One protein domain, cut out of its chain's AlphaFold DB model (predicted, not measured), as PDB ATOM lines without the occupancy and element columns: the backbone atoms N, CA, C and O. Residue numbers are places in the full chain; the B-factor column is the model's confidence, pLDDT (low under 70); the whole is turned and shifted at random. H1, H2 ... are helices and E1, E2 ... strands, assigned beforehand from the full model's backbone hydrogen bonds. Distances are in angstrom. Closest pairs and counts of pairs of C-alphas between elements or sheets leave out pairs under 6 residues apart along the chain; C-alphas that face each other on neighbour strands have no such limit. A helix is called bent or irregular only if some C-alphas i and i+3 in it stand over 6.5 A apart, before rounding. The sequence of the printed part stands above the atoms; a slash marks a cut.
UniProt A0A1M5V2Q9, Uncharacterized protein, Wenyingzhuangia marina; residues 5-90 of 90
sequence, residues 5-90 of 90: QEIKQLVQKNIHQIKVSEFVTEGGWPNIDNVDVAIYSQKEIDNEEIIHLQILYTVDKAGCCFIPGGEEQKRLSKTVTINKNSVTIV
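Overview. This is residues 5 to 90 of the 90 residues of an uncharacterized protein of Wenyingzhuangia marina (UniProt A0A1M5V2Q9). A long, twisted sheet of four strands curls round helix H1, which packs on one of its faces. The hairpin of E2 and E3 makes the long axis, with E1 along part of E2 and short E4 beside one end of E3, while short H2 grazes the sheet. The printed part has 86 residues, with named helices H1 and H2 followed by strands E1 to E4, in the antiparallel sheet order E1 - E2 - E3 - E4. The class is mixed, helices and strands; the whole is loose, with a radius of gyration of the C-alphas of 15.0 A, and a rod spanning 55 by 20 by 18 A.

Arrangement. E1, residues 36 to 45, E2, residues 48 to 61, E3, residues 70 to 83, and E4, residues 86 to 89, form a meander, each strand the antiparallel neighbour of the one before. Within hydrogen-bond range are N 38 and O 54 of E1 and E2, 2.8 A, N 55 and O 76 of E2 and E3, 2.8 A, and N 81 and O 88 of E3 and E4, 2.9 A. E1 bends by 67 degrees at residue 40. H1, residues 5 to 17, is on one face, making two layers, a helix on a sheet; its closest C-alphas to E1 are Lys 8 and Val 37, 5.9 A, and to E4 Gln 17 and Ile 89, 6.5 A. H1 is irregular, with C-alphas 13 and 16 7.6 A apart. H2, residues 20 to 23, only grazes the sheet; its closest C-alphas to E3 are Phe 23 and Leu 76, 6.9 A. In H1, 7 of 9 O i to N i+4 pairs are within hydrogen-bond range; H2 is too short for one.

Along the chain. H1 begins at C-alpha 5, (43.687, 42.956, -29.049), and measures 19.2 A. E1 measures 25.1 A, E2 38.2 A and E3 38.9 A. E4 ends at C-alpha 89, (30.158, 50.522, -34.771).

Size, cuts and confidence. The C-alphas farthest apart, Asp 46 and Phe 66, are 55.2 A apart. The printed part has no cut; the link from H2 to E1 is long, 12 residues. Residues 63 to 68 are under pLDDT 70.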
ATOM      1  N   GLN A   5      44.153  44.328 -28.848       90.38
ATOM      2  CA  GLN A   5      43.687  42.956 -29.049       90.38
ATOM      3  C   GLN A   5      42.223  42.786 -28.621       90.38
ATOM      4  O   GLN A   5      41.453  42.148 -29.334       90.38
ATOM      5  N   GLU A   6      41.822  43.412 -27.516       91.75
ATOM      6  CA  GLU A   6      40.424  43.465 -27.076       91.75
ATOM      7  C   GLU A   6      39.558  44.199 -28.104       91.75
ATOM      8  O   GLU A   6      38.518  43.691 -28.517       91.75
ATOM      9  N   ILE A   7      40.020  45.346 -28.608       91.00
ATOM     10  CA  ILE A   7      39.313  46.123 -29.634       91.00
ATOM     11  C   ILE A   7      39.157  45.309 -30.921       91.00
ATOM     12  O   ILE A   7      38.071  45.284 -31.497       91.00
ATOM     13  N   LYS A   8      40.198  44.582 -31.346       92.38
ATOM     14  CA  LYS A   8      40.121  43.661 -32.491       92.38
ATOM     15  C   LYS A   8      39.017  42.620 -32.300       92.38
ATOM     16  O   LYS A   8      38.206  42.420 -33.198       92.38
ATOM     17  N   GLN A   9      38.953  41.986 -31.129       92.38
ATOM     18  CA  GLN A   9      37.921  40.991 -30.821       92.38
ATOM     19  C   GLN A   9      36.515  41.603 -30.778       92.38
ATOM     20  O   GLN A   9      35.567  40.995 -31.275       92.38
ATOM     21  N   LEU A  10      36.371  42.809 -30.222       91.88
ATOM     22  CA  LEU A  10      35.095  43.525 -30.183       91.88
ATOM     23  C   LEU A  10      34.612  43.890 -31.587       91.88
ATOM     24  O   LEU A  10      33.437  43.676 -31.888       91.88
ATOM     25  N   VAL A  11      35.508  44.380 -32.447       91.38
ATOM     26  CA  VAL A  11      35.212  44.654 -33.858       91.38
ATOM     27  C   VAL A  11      34.818  43.368 -34.574       91.38
ATOM     28  O   VAL A  11      33.761  43.342 -35.190       91.38
ATOM     29  N   GLN A  12      35.587  42.284 -34.430       91.81
ATOM     30  CA  GLN A  12      35.281  40.991 -35.055       91.81
ATOM     31  C   GLN A  12      33.893  40.475 -34.648       91.81
ATOM     32  O   GLN A  12      33.102  40.061 -35.490       91.81
ATOM     33  N   LYS A  13      33.559  40.540 -33.355       91.88
ATOM     34  CA  LYS A  13      32.264  40.081 -32.829       91.88
ATOM     35  C   LYS A  13      31.090  40.921 -33.338       91.88
ATOM     36  O   LYS A  13      29.987  40.403 -33.502       91.88
ATOM     37  N   ASN A  14      31.321  42.208 -33.584       92.31
ATOM     38  CA  ASN A  14      30.302  43.172 -33.996       92.31
ATOM     39  C   ASN A  14      30.396  43.560 -35.478       92.31
ATOM     40  O   ASN A  14      29.692  44.468 -35.911       92.31
ATOM     41  N   ILE A  15      31.214  42.864 -36.274       89.69
ATOM     42  CA  ILE A  15      31.448  43.206 -37.683       89.69
ATOM     43  C   ILE A  15      30.165  43.144 -38.518       89.69
ATOM     44  O   ILE A  15      30.006  43.891 -39.475       89.69
ATOM     45  N   HIS A  16      29.209  42.318 -38.084       89.38
ATOM     46  CA  HIS A  16      27.873  42.191 -38.659       89.38
ATOM     47  C   HIS A  16      27.032  43.480 -38.587       89.38
ATOM     48  O   HIS A  16      26.042  43.589 -39.305       89.38
ATOM     49  N   GLN A  17      27.392  44.446 -37.730       91.69
ATOM     50  CA  GLN A  17      26.743  45.763 -37.692       91.69
ATOM     51  C   GLN A  17      27.082  46.604 -38.934       91.69
ATOM     52  O   GLN A  17      26.320  47.496 -39.301       91.69
ATOM     53  N   ILE A  18      28.211  46.313 -39.588       90.12
ATOM     54  CA  ILE A  18      28.666  46.996 -40.796       90.12
ATOM     55  C   ILE A  18      28.078  46.270 -42.004       90.12
ATOM     56  O   ILE A  18      28.188  45.049 -42.137       90.12
ATOM     57  N   LYS A  19      27.465  47.011 -42.928       89.25
ATOM     58  CA  LYS A  19      26.903  46.398 -44.133       89.25
ATOM     59  C   LYS A  19      28.033  45.948 -45.055       89.25
ATOM     60  O   LYS A  19      28.985  46.687 -45.277       89.25
ATOM     61  N   VAL A  20      27.886  44.783 -45.688       85.62
ATOM     62  CA  VAL A  20      28.862  44.271 -46.675       85.62
ATOM     63  C   VAL A  20      29.132  45.288 -47.795       85.62
ATOM     64  O   VAL A  20      30.267  45.425 -48.241       85.62
ATOM     65  N   SER A  21      28.123  46.074 -48.183       87.12
ATOM     66  CA  SER A  21      28.252  47.159 -49.166       87.12
ATOM     67  C   SER A  21      29.223  48.274 -48.756       87.12
ATOM     68  O   SER A  21      29.685  49.021 -49.611       87.12
ATOM     69  N   GLU A  22      29.512  48.423 -47.461       88.19
ATOM     70  CA  GLU A  22      30.514  49.371 -46.957       88.19
ATOM     71  C   GLU A  22      31.940  48.817 -47.076       88.19
ATOM     72  O   GLU A  22      32.891  49.592 -47.141       88.19
ATOM     73  N   PHE A  23      32.098  47.490 -47.132       87.06
ATOM     74  CA  PHE A  23      33.384  46.844 -47.395       87.06
ATOM     75  C   PHE A  23      33.695  46.779 -48.891       87.06
ATOM     76  O   PHE A  23      34.846  46.909 -49.303       87.06
ATOM     77  N   VAL A  24      32.681  46.561 -49.726       85.00
ATOM     78  CA  VAL A  24      32.879  46.468 -51.170       85.00
ATOM     79  C   VAL A  24      31.681  47.028 -51.930       85.00
ATOM     80  O   VAL A  24      30.548  46.581 -51.772       85.00
ATOM     81  N   THR A  25      31.943  48.018 -52.783       80.44
ATOM     82  CA  THR A  25      30.929  48.669 -53.627       80.44
ATOM     83  C   THR A  25      30.876  48.098 -55.043       80.44
ATOM     84  O   THR A  25      29.838  48.167 -55.690       80.44
ATOM     85  N   GLU A  26      31.979  47.524 -55.534       74.38
ATOM     86  CA  GLU A  26      32.168  47.160 -56.951       74.38
ATOM     87  C   GLU A  26      32.309  45.644 -57.182       74.38
ATOM     88  O   GLU A  26      32.902  45.201 -58.162       74.38
ATOM     89  N   GLY A  27      31.756  44.835 -56.275       74.69
ATOM     90  CA  GLY A  27      31.875  43.378 -56.322       74.69
ATOM     91  C   GLY A  27      33.230  42.849 -55.828       74.69
ATOM     92  O   GLY A  27      34.237  43.557 -55.783       74.69
ATOM     93  N   GLY A  28      33.221  41.582 -55.416       83.19
ATOM     94  CA  GLY A  28      34.309  40.924 -54.691       83.19
ATOM     95  C   GLY A  28      33.831  40.377 -53.346       83.19
ATOM     96  O   GLY A  28      32.736  40.704 -52.885       83.19
ATOM     97  N   TRP A  29      34.650  39.536 -52.726       87.75
ATOM     98  CA  TRP A  29      34.382  38.947 -51.419       87.75
ATOM     99  C   TRP A  29      35.325  39.555 -50.383       87.75
ATOM    100  O   TRP A  29      36.521  39.269 -50.415       87.75
ATOM    101  N   PRO A  30      34.829  40.425 -49.483       89.75
ATOM    102  CA  PRO A  30      35.649  40.947 -48.406       89.75
ATOM    103  C   PRO A  30      35.894  39.845 -47.374       89.75
ATOM    104  O   PRO A  30      34.952  39.226 -46.876       89.75
ATOM    105  N   ASN A  31      37.157  39.625 -47.023       89.88
ATOM    106  CA  ASN A  31      37.558  38.701 -45.973       89.88
ATOM    107  C   ASN A  31      37.335  39.345 -44.597       89.88
ATOM    108  O   ASN A  31      38.255  39.847 -43.950       89.88
ATOM    109  N   ILE A  32      36.071  39.371 -44.174       88.31
ATOM    110  CA  ILE A  32      35.648  39.935 -42.886       88.31
ATOM    111  C   ILE A  32      35.933  39.002 -41.699       88.31
ATOM    112  O   ILE A  32      35.875  39.438 -40.551       88.31
ATOM    113  N   ASP A  33      36.265  37.734 -41.954       85.25
ATOM    114  CA  ASP A  33      36.658  36.763 -40.925       85.25
ATOM    115  C   ASP A  33      38.094  36.985 -40.435       85.25
ATOM    116  O   ASP A  33      38.429  36.637 -39.301       85.25
ATOM    117  N   ASN A  34      38.940  37.598 -41.267       86.44
ATOM    118  CA  ASN A  34      40.328  37.898 -40.946       86.44
ATOM    119  C   ASN A  34      40.627  39.391 -41.114       86.44
ATOM    120  O   ASN A  34      41.341  39.799 -42.032       86.44
ATOM    121  N   VAL A  35      40.083  40.210 -40.210       90.56
ATOM    122  CA  VAL A  35      40.386  41.645 -40.185       90.56
ATOM    123  C   VAL A  35      41.502  41.979 -39.200       90.56
ATOM    124  O   VAL A  35      41.672  41.333 -38.163       90.56
ATOM    125  N   ASP A  36      42.259  43.032 -39.492       93.44
ATOM    126  CA  ASP A  36      43.087  43.722 -38.503       93.44
ATOM    127  C   ASP A  36      42.503  45.096 -38.176       93.44
ATOM    128  O   ASP A  36      41.602  45.590 -38.853       93.44
ATOM    129  N   VAL A  37      43.003  45.720 -37.113       93.50
ATOM    130  CA  VAL A  37      42.540  47.037 -36.680       93.50
ATOM    131  C   VAL A  37      43.732  47.953 -36.451       93.50
ATOM    132  O   VAL A  37      44.708  47.580 -35.804       93.50
ATOM    133  N   ALA A  38      43.656  49.180 -36.947       94.50
ATOM    134  CA  ALA A  38      44.619  50.231 -36.653       94.50
ATOM    135  C   ALA A  38      43.913  51.351 -35.888       94.50
ATOM    136  O   ALA A  38      43.072  52.051 -36.445       94.50
ATOM    137  N   ILE A  39      44.236  51.506 -34.603       93.81
ATOM    138  CA  ILE A  39      43.663  52.546 -33.742       93.81
ATOM    139  C   ILE A  39      44.491  53.813 -33.920       93.81
ATOM    140  O   ILE A  39      45.709  53.780 -33.754       93.81
ATOM    141  N   TYR A  40      43.831  54.920 -34.245       93.88
ATOM    142  CA  TYR A  40      44.487  56.223 -34.391       93.88
ATOM    143  C   TYR A  40      44.045  57.228 -33.329       93.88
ATOM    144  O   TYR A  40      44.743  58.209 -33.087       93.88
ATOM    145  N   SER A  41      42.909  56.997 -32.670       93.06
ATOM    146  CA  SER A  41      42.482  57.798 -31.527       93.06
ATOM    147  C   SER A  41      41.607  56.974 -30.595       93.06
ATOM    148  O   SER A  41      40.801  56.159 -31.040       93.06
ATOM    149  N   GLN A  42      41.768  57.196 -29.298       93.00
ATOM    150  CA  GLN A  42      41.015  56.533 -28.248       93.00
ATOM    151  C   GLN A  42      40.814  57.541 -27.124       93.00
ATOM    152  O   GLN A  42      41.779  58.143 -26.651       93.00
ATOM    153  N   LYS A  43      39.565  57.762 -26.731       93.62
ATOM    154  CA  LYS A  43      39.206  58.722 -25.688       93.62
ATOM    155  C   LYS A  43      38.034  58.200 -24.875       93.62
ATOM    156  O   LYS A  43      37.197  57.468 -25.391       93.62
ATOM    157  N   GLU A  44      37.979  58.610 -23.620       91.19
ATOM    158  CA  GLU A  44      36.878  58.311 -22.712       91.19
ATOM    159  C   GLU A  44      36.126  59.618 -22.436       91.19
ATOM    160  O   GLU A  44      36.740  60.615 -22.050       91.19
ATOM    161  N   ILE A  45      34.824  59.646 -22.721       89.62
ATOM    162  CA  ILE A  45      33.942  60.804 -22.524       89.62
ATOM    163  C   ILE A  45      32.651  60.291 -21.898       89.62
ATOM    164  O   ILE A  45      32.070  59.346 -22.413       89.62
ATOM    165  N   ASP A  46      32.205  60.896 -20.795       83.31
ATOM    166  CA  ASP A  46      30.906  60.594 -20.169       83.31
ATOM    167  C   ASP A  46      30.655  59.092 -19.917       83.31
ATOM    168  O   ASP A  46      29.541  58.590 -20.068       83.31
ATOM    169  N   ASN A  47      31.693  58.365 -19.472       85.62
ATOM    170  CA  ASN A  47      31.661  56.912 -19.232       85.62
ATOM    171  C   ASN A  47      31.529  56.047 -20.507       85.62
ATOM    172  O   ASN A  47      31.254  54.847 -20.416       85.62
ATOM    173  N   GLU A  48      31.738  56.643 -21.679       90.31
ATOM    174  CA  GLU A  48      31.785  55.980 -22.976       90.31
ATOM    175  C   GLU A  48      33.202  56.022 -23.538       90.31
ATOM    176  O   GLU A  48      33.883  57.051 -23.536       90.31
ATOM    177  N   GLU A  49      33.650  54.891 -24.059       92.12
ATOM    178  CA  GLU A  49      34.933  54.797 -24.729       92.12
ATOM    179  C   GLU A  49      34.722  54.921 -26.235       92.12
ATOM    180  O   GLU A  49      34.105  54.062 -26.866       92.12
ATOM    181  N   ILE A  50      35.236  56.008 -26.809       94.25
ATOM    182  CA  ILE A  50      35.157  56.308 -28.235       94.25
ATOM    183  C   ILE A  50      36.512  55.986 -28.856       94.25
ATOM    184  O   ILE A  50      37.525  56.635 -28.577       94.25
ATOM    185  N   ILE A  51      36.517  54.985 -29.726       94.62
ATOM    186  CA  ILE A  51      37.698  54.507 -30.434       94.62
ATOM    187  C   ILE A  51      37.514  54.811 -31.911       94.62
ATOM    188  O   ILE A  51      36.594  54.316 -32.557       94.62
ATOM    189  N   HIS A  52      38.431  55.581 -32.469       95.00
ATOM    190  CA  HIS A  52      38.508  55.772 -33.903       95.00
ATOM    191  C   HIS A  52      39.585  54.842 -34.472       95.00
ATOM    192  O   HIS A  52      40.763  54.917 -34.095       95.00
ATOM    193  N   LEU A  53      39.165  53.936 -35.357       94.88
ATOM    194  CA  LEU A  53      40.017  52.887 -35.906       94.88
ATOM    195  C   LEU A  53      39.788  52.657 -37.401       94.88
ATOM    196  O   LEU A  53      38.767  53.039 -37.970       94.88
ATOM    197  N   GLN A  54      40.765  52.033 -38.047       95.19
ATOM    198  CA  GLN A  54      40.642  51.503 -39.400       95.19
ATOM    199  C   GLN A  54      40.592  49.986 -39.336       95.19
ATOM    200  O   GLN A  54      41.503  49.366 -38.792       95.19
ATOM    201  N   ILE A  55      39.549  49.402 -39.911       93.62
ATOM    202  CA  ILE A  55      39.449  47.967 -40.146       93.62
ATOM    203  C   ILE A  55      40.220  47.675 -41.426       93.62
ATOM    204  O   ILE A  55      39.888  48.218 -42.480       93.62
ATOM    205  N   LEU A  56      41.264  46.863 -41.329       93.69
ATOM    206  CA  LEU A  56      42.090  46.422 -42.444       93.69
ATOM    207  C   LEU A  56      41.617  45.033 -42.861       93.69
ATOM    208  O   LEU A  56      41.512  44.147 -42.019       93.69
ATOM    209  N   TYR A  57      41.317  44.852 -44.139       93.12
ATOM    210  CA  TYR A  57      40.784  43.600 -44.670       93.12
ATOM    211  C   TYR A  57      41.250  43.406 -46.105       93.12
ATOM    212  O   TYR A  57      41.645  44.360 -46.783       93.12
ATOM    213  N   THR A  58      41.202  42.166 -46.567       92.25
ATOM    214  CA  THR A  58      41.428  41.845 -47.970       92.25
ATOM    215  C   THR A  58      40.098  41.684 -48.689       92.25
ATOM    216  O   THR A  58      39.078  41.359 -48.079       92.25
ATOM    217  N   VAL A  59      40.081  41.973 -49.984       90.12
ATOM    218  CA  VAL A  59      38.944  41.708 -50.863       90.12
ATOM    219  C   VAL A  59      39.438  40.852 -52.008       90.12
ATOM    220  O   VAL A  59      40.299  41.284 -52.775       90.12
ATOM    221  N   ASP A  60      38.860  39.666 -52.135       88.25
ATOM    222  CA  ASP A  60      39.113  38.780 -53.258       88.25
ATOM    223  C   ASP A  60      38.198  39.136 -54.423       88.25
ATOM    224  O   ASP A  60      36.971  39.204 -54.290       88.25
ATOM    225  N   LYS A  61      38.788  39.340 -55.598       84.56
ATOM    226  CA  LYS A  61      38.045  39.528 -56.843       84.56
ATOM    227  C   LYS A  61      38.222  38.320 -57.745       84.56
ATOM    228  O   LYS A  61      39.344  37.924 -58.061       84.56
ATOM    229  N   ALA A  62      37.101  37.760 -58.199       74.38
ATOM    230  CA  ALA A  62      37.125  36.735 -59.230       74.38
ATOM    231  C   ALA A  62      37.685  37.319 -60.529       74.38
ATOM    232  O   ALA A  62      37.254  38.379 -60.988       74.38
ATOM    233  N   GLY A  63      38.615  36.596 -61.143       67.38
ATOM    234  CA  GLY A  63      39.008  36.869 -62.516       67.38
ATOM    235  C   GLY A  63      37.839  36.596 -63.462       67.38
ATOM    236  O   GLY A  63      37.140  35.594 -63.310       67.38
ATOM    237  N   CYS A  64      37.618  37.468 -64.443       61.06
ATOM    238  CA  CYS A  64      36.624  37.253 -65.495       61.06
ATOM    239  C   CYS A  64      37.316  37.248 -66.861       61.06
ATOM    240  O   CYS A  64      38.040  38.193 -67.176       61.06
ATOM    241  N   CYS A  65      37.083  36.175 -67.631       66.75
ATOM    242  CA  CYS A  65      37.524  35.850 -69.000       66.75
ATOM    243  C   CYS A  65      39.028  35.995 -69.341       66.75
ATOM    244  O   CYS A  65      39.567  35.086 -69.962       66.75
ATOM    245  N   PHE A  66      39.708  37.076 -68.946       62.75
ATOM    246  CA  PHE A  66      41.121  37.370 -69.247       62.75
ATOM    247  C   PHE A  66      41.867  38.143 -68.143       62.75
ATOM    248  O   PHE A  66      43.075  38.343 -68.257       62.75
ATOM    249  N   ILE A  67      41.187  38.587 -67.081       63.12
ATOM    250  CA  ILE A  67      41.817  39.308 -65.965       63.12
ATOM    251  C   ILE A  67      42.113  38.290 -64.859       63.12
ATOM    252  O   ILE A  67      41.169  37.636 -64.409       63.12
ATOM    253  N   PRO A  68      43.375  38.113 -64.423       65.94
ATOM    254  CA  PRO A  68      43.659  37.273 -63.269       65.94
ATOM    255  C   PRO A  68      42.907  37.826 -62.056       65.94
ATOM    256  O   PRO A  68      42.871  39.038 -61.838       65.94
ATOM    257  N   GLY A  69      42.284  36.935 -61.285       72.12
ATOM    258  CA  GLY A  69      41.759  37.309 -59.976       72.12
ATOM    259  C   GLY A  69      42.881  37.861 -59.098       72.12
ATOM    260  O   GLY A  69      44.060  37.584 -59.333       72.12
ATOM    261  N   GLY A  70      42.520  38.661 -58.104       80.25
ATOM    262  CA  GLY A  70      43.496  39.317 -57.248       80.25
ATOM    263  C   GLY A  70      42.944  39.588 -55.863       80.25
ATOM    264  O   GLY A  70      41.743  39.810 -55.698       80.25
ATOM    265  N   GLU A  71      43.853  39.579 -54.894       86.81
ATOM    266  CA  GLU A  71      43.591  40.021 -53.533       86.81
ATOM    267  C   GLU A  71      43.968  41.504 -53.428       86.81
ATOM    268  O   GLU A  71      45.099  41.900 -53.720       86.81
ATOM    269  N   GLU A  72      43.015  42.340 -53.028       88.19
ATOM    270  CA  GLU A  72      43.258  43.756 -52.768       88.19
ATOM    271  C   GLU A  72      43.195  44.039 -51.269       88.19
ATOM    272  O   GLU A  72      42.206  43.721 -50.610       88.19
ATOM    273  N   GLN A  73      44.203  44.724 -50.726       90.06
ATOM    274  CA  GLN A  73      44.110  45.272 -49.374       90.06
ATOM    275  C   GLN A  73      43.238  46.529 -49.367       90.06
ATOM    276  O   GLN A  73      43.444  47.470 -50.139       90.06
ATOM    277  N   LYS A  74      42.269  46.560 -48.455       92.00
ATOM    278  CA  LYS A  74      41.359  47.681 -48.242       92.00
ATOM    279  C   LYS A  74      41.338  48.067 -46.768       92.00
ATOM    280  O   LYS A  74      41.770  47.335 -45.878       92.00
ATOM    281  N   ARG A  75      40.840  49.277 -46.524       93.25
ATOM    282  CA  ARG A  75      40.664  49.831 -45.185       93.25
ATOM    283  C   ARG A  75      39.314  50.516 -45.074       93.25
ATOM    284  O   ARG A  75      38.910  51.217 -45.998       93.25
ATOM    285  N   LEU A  76      38.652  50.337 -43.941       92.88
ATOM    286  CA  LEU A  76      37.375  50.964 -43.625       92.88
ATOM    287  C   LEU A  76      37.500  51.697 -42.293       92.88
ATOM    288  O   LEU A  76      37.728  51.080 -41.254       92.88
ATOM    289  N   SER A  77      37.388  53.021 -42.331       95.12
ATOM    290  CA  SER A  77      37.414  53.849 -41.125       95.12
ATOM    291  C   SER A  77      36.089  53.724 -40.388       95.12
ATOM    292  O   SER A  77      35.034  53.906 -40.996       95.12
ATOM    293  N   LYS A  78      36.152  53.438 -39.089       94.25
ATOM    294  CA  LYS A  78      34.984  53.295 -38.224       94.25
ATOM    295  C   LYS A  78      35.224  53.922 -36.864       94.25
ATOM    296  O   LYS A  78      36.351  53.987 -36.368       94.25
ATOM    297  N   THR A  79      34.133  54.371 -36.264       94.31
ATOM    298  CA  THR A  79      34.102  54.782 -34.867       94.31
ATOM    299  C   THR A  79      33.409  53.692 -34.069       94.31
ATOM    300  O   THR A  79      32.274  53.324 -34.357       94.31
ATOM    301  N   VAL A  80      34.112  53.157 -33.079       93.56
ATOM    302  CA  VAL A  80      33.574  52.188 -32.129       93.56
ATOM    303  C   VAL A  80      33.298  52.915 -30.828       93.56
ATOM    304  O   VAL A  80      34.216  53.458 -30.217       93.56
ATOM    305  N   THR A  81      32.043  52.901 -30.405       93.94
ATOM    306  CA  THR A  81      31.634  53.400 -29.094       93.94
ATOM    307  C   THR A  81      31.328  52.214 -28.195       93.94
ATOM    308  O   THR A  81      30.496  51.369 -28.535       93.94
ATOM    309  N   ILE A  82      32.007  52.140 -27.054       91.69
ATOM    310  CA  ILE A  82      31.796  51.114 -26.032       91.69
ATOM    311  C   ILE A  82      31.174  51.787 -24.810       91.69
ATOM    312  O   ILE A  82      31.763  52.692 -24.223       91.69
ATOM    313  N   ASN A  83      29.998  51.319 -24.405       89.69
ATOM    314  CA  ASN A  83      29.297  51.792 -23.213       89.69
ATOM    315  C   ASN A  83      28.843  50.582 -22.403       89.69
ATOM    316  O   ASN A  83      28.019  49.839 -22.917       89.69
ATOM    317  N   LYS A  84      29.370  50.391 -21.181       77.12
ATOM    318  CA  LYS A  84      29.072  49.347 -20.164       77.12
ATOM    319  C   LYS A  84      28.776  47.918 -20.673       77.12
ATOM    320  O   LYS A  84      29.520  47.003 -20.340       77.12
ATOM    321  N   ASN A  85      27.723  47.718 -21.468       78.31
ATOM    322  CA  ASN A  85      27.283  46.440 -22.039       78.31
ATOM    323  C   ASN A  85      27.000  46.451 -23.560       78.31
ATOM    324  O   ASN A  85      26.645  45.408 -24.109       78.31
ATOM    325  N   SER A  86      27.134  47.583 -24.248       86.12
ATOM    326  CA  SER A  86      26.859  47.732 -25.680       86.12
ATOM    327  C   SER A  86      28.085  48.220 -26.441       86.12
ATOM    328  O   SER A  86      28.810  49.103 -25.981       86.12
ATOM    329  N   VAL A  87      28.270  47.661 -27.635       91.00
ATOM    330  CA  VAL A  87      29.274  48.093 -28.607       91.00
ATOM    331  C   VAL A  87      28.533  48.537 -29.854       91.00
ATOM    332  O   VAL A  87      27.780  47.749 -30.428       91.00
ATOM    333  N   THR A  88      28.774  49.770 -30.276       91.94
ATOM    334  CA  THR A  88      28.194  50.341 -31.492       91.94
ATOM    335  C   THR A  88      29.318  50.666 -32.460       91.94
ATOM    336  O   THR A  88      30.279  51.333 -32.075       91.94
ATOM    337  N   ILE A  89      29.203  50.205 -33.705       90.75
ATOM    338  CA  ILE A  89      30.158  50.522 -34.771       90.75
ATOM    339  C   ILE A  89      29.471  51.396 -35.822       90.75
ATOM    340  O   ILE A  89      28.478  50.976 -36.415       90.75
ATOM    341  N   VAL A  90      30.014  52.596 -36.054       87.44
ATOM    342  CA  VAL A  90      29.484  53.599 -36.999       87.44
ATOM    343  C   VAL A  90      30.534  53.986 -38.028       87.44
ATOM    344  O   VAL A  90      31.690  54.271 -37.633       87.44
TER     345      VAL A  90